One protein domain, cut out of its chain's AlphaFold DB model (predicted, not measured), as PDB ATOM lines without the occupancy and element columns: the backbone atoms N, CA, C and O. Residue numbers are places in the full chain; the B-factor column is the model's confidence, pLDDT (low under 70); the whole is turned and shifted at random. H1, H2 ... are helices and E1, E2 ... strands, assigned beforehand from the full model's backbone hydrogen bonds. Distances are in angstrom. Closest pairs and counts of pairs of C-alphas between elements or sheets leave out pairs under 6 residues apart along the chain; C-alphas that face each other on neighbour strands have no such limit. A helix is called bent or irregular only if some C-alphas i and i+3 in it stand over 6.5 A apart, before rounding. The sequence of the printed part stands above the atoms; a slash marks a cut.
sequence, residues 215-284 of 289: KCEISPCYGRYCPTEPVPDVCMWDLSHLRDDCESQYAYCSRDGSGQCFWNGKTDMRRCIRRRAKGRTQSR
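AT A GLANCE: This is residues 215 to 284 of the 289 residues of the protein "NTR domain-containing protein" of Strongylocentrotus purpuratus (UniProt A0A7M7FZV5). Two small two-stranded sheets, the parallel pair E1 and E2 and the hairpin E3 and E4, sit next to each other with E2 nearest E4, while the long last helix H3 makes the other end of the domain. The short helices H1 and H2 lie between, and H2 packs on residues 268 to 273 of H3. The printed part has 70 residues with four named strands and three named helices, in the order E1, E2, H1, H2, E3, E4, H3; the class is mixed, helices and strands. The whole is compact, with a radius of gyration of the C-alphas of 12.5 A and spans of 38 by 27 by 17 A.

IN THESE COORDINATES: E1, residues 217 to 221, begins with C-alpha 217 at (-0.991, 27.157, 37.681) and is 12.7 A long. Residues 222 to 233 hold no named element. E2, residues 234 to 238, is 12.5 A long. H1, residues 239 to 244, is irregular: C-alphas 240 and 243 are 8.7 A apart. H2 is residues 246 to 250, E3 residues 253 to 255 and E4 residues 261 to 263. H3, residues 267 to 284, is 26.3 A long, from C-alpha 267 at (18.151, 22.793, 25.200) to C-alpha 284 at (11.139, 44.674, 12.348).

HOW THE PARTS SIT: E1 and E2 are parallel neighbours at 30 degrees, with N 221 and O 237 within hydrogen-bond range at 2.8 A and N 235 and O 217 also at 2.8 A. E2 and E4 have 5 pairs of C-alphas within 8 A, the closest those of Cys 235 and Phe 262, 5.5 A apart. E3 and E4 form a hairpin, antiparallel at 142 degrees, with N 262 and O 254 3.0 A apart, within hydrogen-bond range. E1 and E4 are near each other. H2 touches H3, the closest C-alphas being those of Tyr 250 and Met 269, 4.9 A apart. H1 and H3 are close but not clearly touching, about perpendicular at 78 degrees; their closest C-alphas, of Asp 244 and Arg 276, are 6.6 A apart. H3 is apart from E1, E2 and E3. Every O i to N i+4 pair is within hydrogen-bond range in H2 and H3; in H1 0 of 2 are, and 1 of 3 O i to N i+3 pairs.

THE WHOLE: The two C-alphas farthest apart, those of Gly 257 and Arg 284, are 39.3 A apart. The printed part has no cut. The link from E1 to E2, 12 residues, is long; the other links are tight. The mean pLDDT of the printed part is 88.3, and residues 280 to 284 are under 70.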
ATOM      1  N   LYS A 215       0.420  21.721  41.611       92.75
ATOM      2  CA  LYS A 215       1.571  22.409  42.220       92.75
ATOM      3  C   LYS A 215       1.765  23.819  41.701       92.75
ATOM      4  O   LYS A 215       2.248  24.648  42.455       92.75
ATOM      5  N   CYS A 216       1.472  24.054  40.432       93.81
ATOM      6  CA  CYS A 216       1.616  25.344  39.774       93.81
ATOM      7  C   CYS A 216       0.451  25.536  38.815       93.81
ATOM      8  O   CYS A 216       0.005  24.565  38.194       93.81
ATOM      9  N   GLU A 217       0.011  26.775  38.666       94.81
ATOM     10  CA  GLU A 217      -0.991  27.157  37.681       94.81
ATOM     11  C   GLU A 217      -0.313  27.629  36.392       94.81
ATOM     12  O   GLU A 217       0.734  28.275  36.421       94.81
ATOM     13  N   ILE A 218      -0.883  27.286  35.238       96.12
ATOM     14  CA  ILE A 218      -0.445  27.817  33.947       96.12
ATOM     15  C   ILE A 218      -1.475  28.854  33.523       96.12
ATOM     16  O   ILE A 218      -2.623  28.511  33.245       96.12
ATOM     17  N   SER A 219      -1.060  30.118  33.460       95.06
ATOM     18  CA  SER A 219      -1.950  31.214  33.073       95.06
ATOM     19  C   SER A 219      -1.539  31.786  31.721       95.06
ATOM     20  O   SER A 219      -0.365  32.131  31.538       95.06
ATOM     21  N   PRO A 220      -2.470  31.931  30.763       94.38
ATOM     22  CA  PRO A 220      -2.178  32.582  29.498       94.38
ATOM     23  C   PRO A 220      -1.965  34.090  29.682       94.38
ATOM     24  O   PRO A 220      -2.548  34.724  30.560       94.38
ATOM     25  N   CYS A 221      -1.150  34.678  28.816       93.31
ATOM     26  CA  CYS A 221      -1.007  36.119  28.647       93.31
ATOM     27  C   CYS A 221      -0.670  36.449  27.193       93.31
ATOM     28  O   CYS A 221      -0.393  35.561  26.387       93.31
ATOM     29  N   TYR A 222      -0.697  37.736  26.849       92.31
ATOM     30  CA  TYR A 222      -0.494  38.186  25.475       92.31
ATOM     31  C   TYR A 222       0.586  39.261  25.405       92.31
ATOM     32  O   TYR A 222       0.314  40.445  25.605       92.31
ATOM     33  N   GLY A 223       1.817  38.860  25.091       88.38
ATOM     34  CA  GLY A 223       2.880  39.744  24.634       88.38
ATOM     35  C   GLY A 223       3.157  40.853  25.639       88.38
ATOM     36  O   GLY A 223       3.682  40.605  26.718       88.38
ATOM     37  N   ARG A 224       2.775  42.089  25.297       88.56
ATOM     38  CA  ARG A 224       2.969  43.263  26.165       88.56
ATOM     39  C   ARG A 224       2.152  43.236  27.465       88.56
ATOM     40  O   ARG A 224       2.461  43.995  28.370       88.56
ATOM     41  N   TYR A 225       1.107  42.412  27.531       91.00
ATOM     42  CA  TYR A 225       0.256  42.248  28.712       91.00
ATOM     43  C   TYR A 225       0.726  41.109  29.624       91.00
ATOM     44  O   TYR A 225       0.082  40.815  30.625       91.00
ATOM     45  N   CYS A 226       1.822  40.432  29.275       92.06
ATOM     46  CA  CYS A 226       2.452  39.479  30.174       92.06
ATOM     47  C   CYS A 226       3.184  40.226  31.303       92.06
ATOM     48  O   CYS A 226       3.913  41.177  31.012       92.06
ATOM     49  N   PRO A 227       3.034  39.797  32.569       92.19
ATOM     50  CA  PRO A 227       3.791  40.345  33.687       92.19
ATOM     51  C   PRO A 227       5.297  40.279  33.427       92.19
ATOM     52  O   PRO A 227       5.816  39.263  32.963       92.19
ATOM     53  N   THR A 228       6.001  41.371  33.721       88.12
ATOM     54  CA  THR A 228       7.469  41.425  33.647       88.12
ATOM     55  C   THR A 228       8.122  40.789  34.864       88.12
ATOM     56  O   THR A 228       9.237  40.278  34.772       88.12
ATOM     57  N   GLU A 229       7.424  40.819  35.995       88.00
ATOM     58  CA  GLU A 229       7.848  40.196  37.238       88.00
ATOM     59  C   GLU A 229       7.229  38.801  37.381       88.00
ATOM     60  O   GLU A 229       6.104  38.566  36.924       88.00
ATOM     61  N   PRO A 230       7.958  37.849  37.989       86.25
ATOM     62  CA  PRO A 230       7.454  36.503  38.190       86.25
ATOM     63  C   PRO A 230       6.275  36.517  39.165       86.25
ATOM     64  O   PRO A 230       6.399  36.946  40.311       86.25
ATOM     65  N   VAL A 231       5.137  36.002  38.710       90.12
ATOM     66  CA  VAL A 231       3.946  35.839  39.543       90.12
ATOM     67  C   VAL A 231       4.124  34.594  40.427       90.12
ATOM     68  O   VAL A 231       4.504  33.540  39.907       90.12
ATOM     69  N   PRO A 232       3.879  34.679  41.748       90.12
ATOM     70  CA  PRO A 232       3.936  33.519  42.634       90.12
ATOM     71  C   PRO A 232       3.015  32.397  42.150       90.12
ATOM     72  O   PRO A 232       1.909  32.659  41.696       90.12
ATOM     73  N   ASP A 233       3.477  31.150  42.248       91.00
ATOM     74  CA  ASP A 233       2.716  29.932  41.923       91.00
ATOM     75  C   ASP A 233       2.204  29.780  40.474       91.00
ATOM     76  O   ASP A 233       1.565  28.773  40.153       91.00
ATOM     77  N   VAL A 234       2.551  30.706  39.571       94.25
ATOM     78  CA  VAL A 234       2.040  30.742  38.195       94.25
ATOM     79  C   VAL A 234       3.171  30.696  37.164       94.25
ATOM     80  O   VAL A 234       4.125  31.469  37.205       94.25
ATOM     81  N   CYS A 235       3.035  29.824  36.166       95.38
ATOM     82  CA  CYS A 235       3.813  29.879  34.933       95.38
ATOM     83  C   CYS A 235       3.044  30.658  33.860       95.38
ATOM     84  O   CYS A 235       2.059  30.166  33.308       95.38
ATOM     85  N   MET A 236       3.527  31.855  33.525       94.50
ATOM     86  CA  MET A 236       2.930  32.685  32.475       94.50
ATOM     87  C   MET A 236       3.205  32.109  31.080       94.50
ATOM     88  O   MET A 236       4.362  31.902  30.710       94.50
ATOM     89  N   TRP A 237       2.156  31.865  30.295       94.69
ATOM     90  CA  TRP A 237       2.222  31.331  28.932       94.69
ATOM     91  C   TRP A 237       1.848  32.407  27.907       94.69
ATOM     92  O   TRP A 237       0.683  32.781  27.787       94.69
ATOM     93  N   ASP A 238       2.829  32.912  27.156       92.31
ATOM     94  CA  ASP A 238       2.588  33.941  26.137       92.31
ATOM     95  C   ASP A 238       1.987  33.344  24.852       92.31
ATOM     96  O   ASP A 238       2.688  32.771  24.013       92.31
ATOM     97  N   LEU A 239       0.684  33.550  24.668       91.06
ATOM     98  CA  LEU A 239      -0.084  33.112  23.504       91.06
ATOM     99  C   LEU A 239       0.099  34.004  22.270       91.06
ATOM    100  O   LEU A 239      -0.452  33.714  21.211       91.06
ATOM    101  N   SER A 240       0.916  35.059  22.331       88.88
ATOM    102  CA  SER A 240       1.205  35.876  21.137       88.88
ATOM    103  C   SER A 240       2.011  35.115  20.078       88.88
ATOM    104  O   SER A 240       2.154  35.575  18.946       88.88
ATOM    105  N   HIS A 241       2.541  33.943  20.438       82.19
ATOM    106  CA  HIS A 241       3.410  33.117  19.607       82.19
ATOM    107  C   HIS A 241       2.851  31.726  19.320       82.19
ATOM    108  O   HIS A 241       3.623  30.777  19.243       82.19
ATOM    109  N   LEU A 242       1.541  31.600  19.088       76.25
ATOM    110  CA  LEU A 242       0.897  30.307  18.795       76.25
ATOM    111  C   LEU A 242       1.580  29.498  17.673       76.25
ATOM    112  O   LEU A 242       1.661  28.277  17.765       76.25
ATOM    113  N   ARG A 243       2.121  30.152  16.634       76.19
ATOM    114  CA  ARG A 243       2.848  29.462  15.544       76.19
ATOM    115  C   ARG A 243       4.190  28.866  15.985       76.19
ATOM    116  O   ARG A 243       4.587  27.824  15.478       76.19
ATOM    117  N   ASP A 244       4.863  29.511  16.935       82.12
ATOM    118  CA  ASP A 244       6.176  29.125  17.459       82.12
ATOM    119  C   ASP A 244       6.088  28.897  18.972       82.12
ATOM    120  O   ASP A 244       6.863  29.474  19.742       82.12
ATOM    121  N   ASP A 245       5.107  28.113  19.421       90.94
ATOM    122  CA  ASP A 245       4.848  27.889  20.842       90.94
ATOM    123  C   ASP A 245       5.913  26.976  21.463       90.94
ATOM    124  O   ASP A 245       5.931  25.757  21.282       90.94
ATOM    125  N   CYS A 246       6.846  27.595  22.175       93.25
ATOM    126  CA  CYS A 246       7.994  26.939  22.757       93.25
ATOM    127  C   CYS A 246       7.629  26.288  24.092       93.25
ATOM    128  O   CYS A 246       8.097  25.185  24.382       93.25
ATOM    129  N   GLU A 247       6.791  26.965  24.873       94.69
ATOM    130  CA  GLU A 247       6.310  26.562  26.184       94.69
ATOM    131  C   GLU A 247       5.546  25.234  26.065       94.69
ATOM    132  O   GLU A 247       5.977  24.239  26.649       94.69
ATOM    133  N   SER A 248       4.536  25.171  25.188       94.00
ATOM    134  CA  SER A 248       3.720  23.968  24.941       94.00
ATOM    135  C   SER A 248       4.492  22.799  24.329       94.00
ATOM    136  O   SER A 248       4.268  21.626  24.657       94.00
ATOM    137  N   GLN A 249       5.431  23.086  23.423       93.69
ATOM    138  CA  GLN A 249       6.164  22.042  22.706       93.69
ATOM    139  C   GLN A 249       7.356  21.489  23.494       93.69
ATOM    140  O   GLN A 249       7.651  20.292  23.403       93.69
ATOM    141  N   TYR A 250       8.087  22.331  24.230       95.25
ATOM    142  CA  TYR A 250       9.421  21.994  24.745       95.25
ATOM    143  C   TYR A 250       9.621  22.241  26.242       95.25
ATOM    144  O   TYR A 250      10.704  21.905  26.746       95.25
ATOM    145  N   ALA A 251       8.612  22.742  26.956       95.69
ATOM    146  CA  ALA A 251       8.656  22.946  28.397       95.69
ATOM    147  C   ALA A 251       7.461  22.290  29.115       95.69
ATOM    148  O   ALA A 251       6.608  21.633  28.520       95.69
ATOM    149  N   TYR A 252       7.488  22.376  30.439       95.69
ATOM    150  CA  TYR A 252       6.379  22.076  31.336       95.69
ATOM    151  C   TYR A 252       6.533  22.964  32.569       95.69
ATOM    152  O   TYR A 252       7.653  23.349  32.911       95.69
ATOM    153  N   CYS A 253       5.430  23.304  33.220       95.94
ATOM    154  CA  CYS A 253       5.458  24.114  34.424       95.94
ATOM    155  C   CYS A 253       5.768  23.228  35.634       95.94
ATOM    156  O   CYS A 253       5.145  22.177  35.824       95.94
ATOM    157  N   SER A 254       6.749  23.627  36.441       94.38
ATOM    158  CA  SER A 254       7.141  22.897  37.645       94.38
ATOM    159  C   SER A 254       7.491  23.831  38.783       94.38
ATOM    160  O   SER A 254       8.022  24.915  38.544       94.38
ATOM    161  N   ARG A 255       7.272  23.356  40.007       92.88
ATOM    162  CA  ARG A 255       7.741  24.020  41.221       92.88
ATOM    163  C   ARG A 255       9.192  23.633  41.500       92.88
ATOM    164  O   ARG A 255       9.529  22.448  41.446       92.88
ATOM    165  N   ASP A 256      10.039  24.622  41.751       84.31
ATOM    166  CA  ASP A 256      11.435  24.416  42.137       84.31
ATOM    167  C   ASP A 256      11.578  24.107  43.647       84.31
ATOM    168  O   ASP A 256      10.589  24.004  44.374       84.31
ATOM    169  N   GLY A 257      12.821  23.945  44.121       81.19
ATOM    170  CA  GLY A 257      13.117  23.742  45.544       81.19
ATOM    171  C   GLY A 257      13.025  25.003  46.417       81.19
ATOM    172  O   GLY A 257      12.897  24.868  47.628       81.19
ATOM    173  N   SER A 258      13.075  26.204  45.832       80.25
ATOM    174  CA  SER A 258      12.836  27.485  46.520       80.25
ATOM    175  C   SER A 258      11.348  27.834  46.664       80.25
ATOM    176  O   SER A 258      11.000  28.766  47.383       80.25
ATOM    177  N   GLY A 259      10.465  27.057  46.032       83.00
ATOM    178  CA  GLY A 259       9.019  27.226  46.077       83.00
ATOM    179  C   GLY A 259       8.446  28.018  44.903       83.00
ATOM    180  O   GLY A 259       7.233  28.180  44.856       83.00
ATOM    181  N   GLN A 260       9.245  28.456  43.928       89.38
ATOM    182  CA  GLN A 260       8.754  29.223  42.777       89.38
ATOM    183  C   GLN A 260       8.353  28.313  41.604       89.38
ATOM    184  O   GLN A 260       8.993  27.296  41.322       89.38
ATOM    185  N   CYS A 261       7.292  28.690  40.888       94.31
ATOM    186  CA  CYS A 261       6.859  28.019  39.663       94.31
ATOM    187  C   CYS A 261       7.558  28.611  38.436       94.31
ATOM    188  O   CYS A 261       7.641  29.825  38.275       94.31
ATOM    189  N   PHE A 262       8.077  27.746  37.562       93.44
ATOM    190  CA  PHE A 262       8.811  28.170  36.371       93.44
ATOM    191  C   PHE A 262       8.693  27.163  35.221       93.44
ATOM    192  O   PHE A 262       8.402  25.976  35.409       93.44
ATOM    193  N   TRP A 263       8.975  27.637  34.004       94.44
ATOM    194  CA  TRP A 263       9.034  26.797  32.811       94.44
ATOM    195  C   TRP A 263      10.304  25.949  32.778       94.44
ATOM    196  O   TRP A 263      11.406  26.425  32.498       94.44
ATOM    197  N   ASN A 264      10.142  24.644  32.977       94.00
ATOM    198  CA  ASN A 264      11.229  23.683  32.904       94.00
ATOM    199  C   ASN A 264      11.467  23.233  31.458       94.00
ATOM    200  O   ASN A 264      10.919  22.242  30.964       94.00
ATOM    201  N   GLY A 265      12.304  23.996  30.761       90.62
ATOM    202  CA  GLY A 265      12.749  23.709  29.404       90.62
ATOM    203  C   GLY A 265      14.250  23.425  29.337       90.62
ATOM    204  O   GLY A 265      15.064  24.164  29.882       90.62
ATOM    205  N   LYS A 266      14.651  22.363  28.622       89.69
ATOM    206  CA  LYS A 266      16.075  22.055  28.376       89.69
ATOM    207  C   LYS A 266      16.618  22.830  27.158       89.69
ATOM    208  O   LYS A 266      16.278  23.982  26.906       89.69
ATOM    209  N   THR A 267      17.523  22.219  26.399       92.38
ATOM    210  CA  THR A 267      18.151  22.793  25.200       92.38
ATOM    211  C   THR A 267      17.148  23.111  24.095       92.38
ATOM    212  O   THR A 267      17.302  24.127  23.423       92.38
ATOM    213  N   ASP A 268      16.116  22.282  23.924       91.94
ATOM    214  CA  ASP A 268      15.127  22.442  22.848       91.94
ATOM    215  C   ASP A 268      14.286  23.708  23.039       91.94
ATOM    216  O   ASP A 268      14.122  24.484  22.099       91.94
ATOM    217  N   MET A 269      13.865  23.976  24.281       93.62
ATOM    218  CA  MET A 269      13.173  25.210  24.657       93.62
ATOM    219  C   MET A 269      14.045  26.433  24.371       93.62
ATOM    220  O   MET A 269      13.642  27.333  23.638       93.62
ATOM    221  N   ARG A 270      15.298  26.428  24.852       93.44
ATOM    222  CA  ARG A 270      16.255  27.518  24.595       93.44
ATOM    223  C   ARG A 270      16.482  27.747  23.098       93.44
ATOM    224  O   ARG A 270      16.573  28.889  22.655       93.44
ATOM    225  N   ARG A 271      16.554  26.679  22.296       94.06
ATOM    226  CA  ARG A 271      16.667  26.766  20.831       94.06
ATOM    227  C   ARG A 271      15.404  27.356  20.200       94.06
ATOM    228  O   ARG A 271      15.520  28.154  19.275       94.06
ATOM    229  N   CYS A 272      14.223  26.976  20.677       93.00
ATOM    230  CA  CYS A 272      12.952  27.524  20.215       93.00
ATOM    231  C   CYS A 272      12.848  29.030  20.505       93.00
ATOM    232  O   CYS A 272      12.674  29.809  19.571       93.00
ATOM    233  N   ILE A 273      13.110  29.453  21.746       91.25
ATOM    234  CA  ILE A 273      13.096  30.870  22.146       91.25
ATOM    235  C   ILE A 273      14.069  31.699  21.292       91.25
ATOM    236  O   ILE A 273      13.716  32.772  20.806       91.25
ATOM    237  N   ARG A 274      15.285  31.192  21.035       91.81
ATOM    238  CA  ARG A 274      16.259  31.877  20.161       91.81
ATOM    239  C   ARG A 274      15.748  32.056  18.730       91.81
ATOM    240  O   ARG A 274      16.029  33.086  18.122       91.81
ATOM    241  N   ARG A 275      15.024  31.076  18.178       89.75
ATOM    242  CA  ARG A 275      14.407  31.186  16.842       89.75
ATOM    243  C   ARG A 275      13.285  32.225  16.839       89.75
ATOM    244  O   ARG A 275      13.308  33.111  15.990       89.75
ATOM    245  N   ARG A 276      12.401  32.185  17.842       87.62
ATOM    246  CA  ARG A 276      11.333  33.176  18.057       87.62
ATOM    247  C   ARG A 276      11.889  34.609  18.116       87.62
ATOM    248  O   ARG A 276      11.348  35.511  17.485       87.62
ATOM    249  N   ALA A 277      13.010  34.813  18.814       84.69
ATOM    250  CA  ALA A 277      13.676  36.116  18.898       84.69
ATOM    251  C   ALA A 277      14.235  36.599  17.544       84.69
ATOM    252  O   ALA A 277      14.068  37.768  17.199       84.69
ATOM    253  N   LYS A 278      14.842  35.704  16.751       83.00
ATOM    254  CA  LYS A 278      15.361  36.032  15.408       83.00
ATOM    255  C   LYS A 278      14.251  36.397  14.414       83.00
ATOM    256  O   LYS A 278      14.428  37.322  13.622       83.00
ATOM    257  N   GLY A 279      13.103  35.719  14.481       73.38
ATOM    258  CA  GLY A 279      11.936  36.048  13.654       73.38
ATOM    259  C   GLY A 279      11.438  37.478  13.893       73.38
ATOM    260  O   GLY A 279      11.206  38.215  12.939       73.38
ATOM    261  N   ARG A 280      11.395  37.919  15.162       66.94
ATOM    262  CA  ARG A 280      11.026  39.301  15.531       66.94
ATOM    263  C   ARG A 280      12.001  40.354  14.984       66.94
ATOM    264  O   ARG A 280      11.575  41.454  14.637       66.94
ATOM    265  N   THR A 281      13.302  40.052  14.920       63.47
ATOM    266  CA  THR A 281      14.294  40.985  14.352       63.47
ATOM    267  C   THR A 281      14.172  41.114  12.834       63.47
ATOM    268  O   THR A 281      14.314  42.217  12.318       63.47
ATOM    269  N   GLN A 282      13.837  40.031  12.123       58.88
ATOM    270  CA  GLN A 282      13.604  40.082  10.675       58.88
ATOM    271  C   GLN A 282      12.305  40.816  10.321       58.88
ATOM    272  O   GLN A 282      12.310  41.634   9.407       58.88
ATOM    273  N   SER A 283      11.220  40.611  11.075       58.25
ATOM    274  CA  SER A 283       9.953  41.315  10.832       58.25
ATOM    275  C   SER A 283      10.024  42.819  11.130       58.25
ATOM    276  O   SER A 283       9.309  43.597  10.512       58.25
ATOM    277  N   ARG A 284      10.891  43.248  12.061       54.44
ATOM    278  CA  ARG A 284      11.139  44.674  12.348       54.44
ATOM    279  C   ARG A 284      12.079  45.354  11.345       54.44
ATOM    280  O   ARG A 284      12.024  46.568  11.228       54.44
TER     281      ARG A 284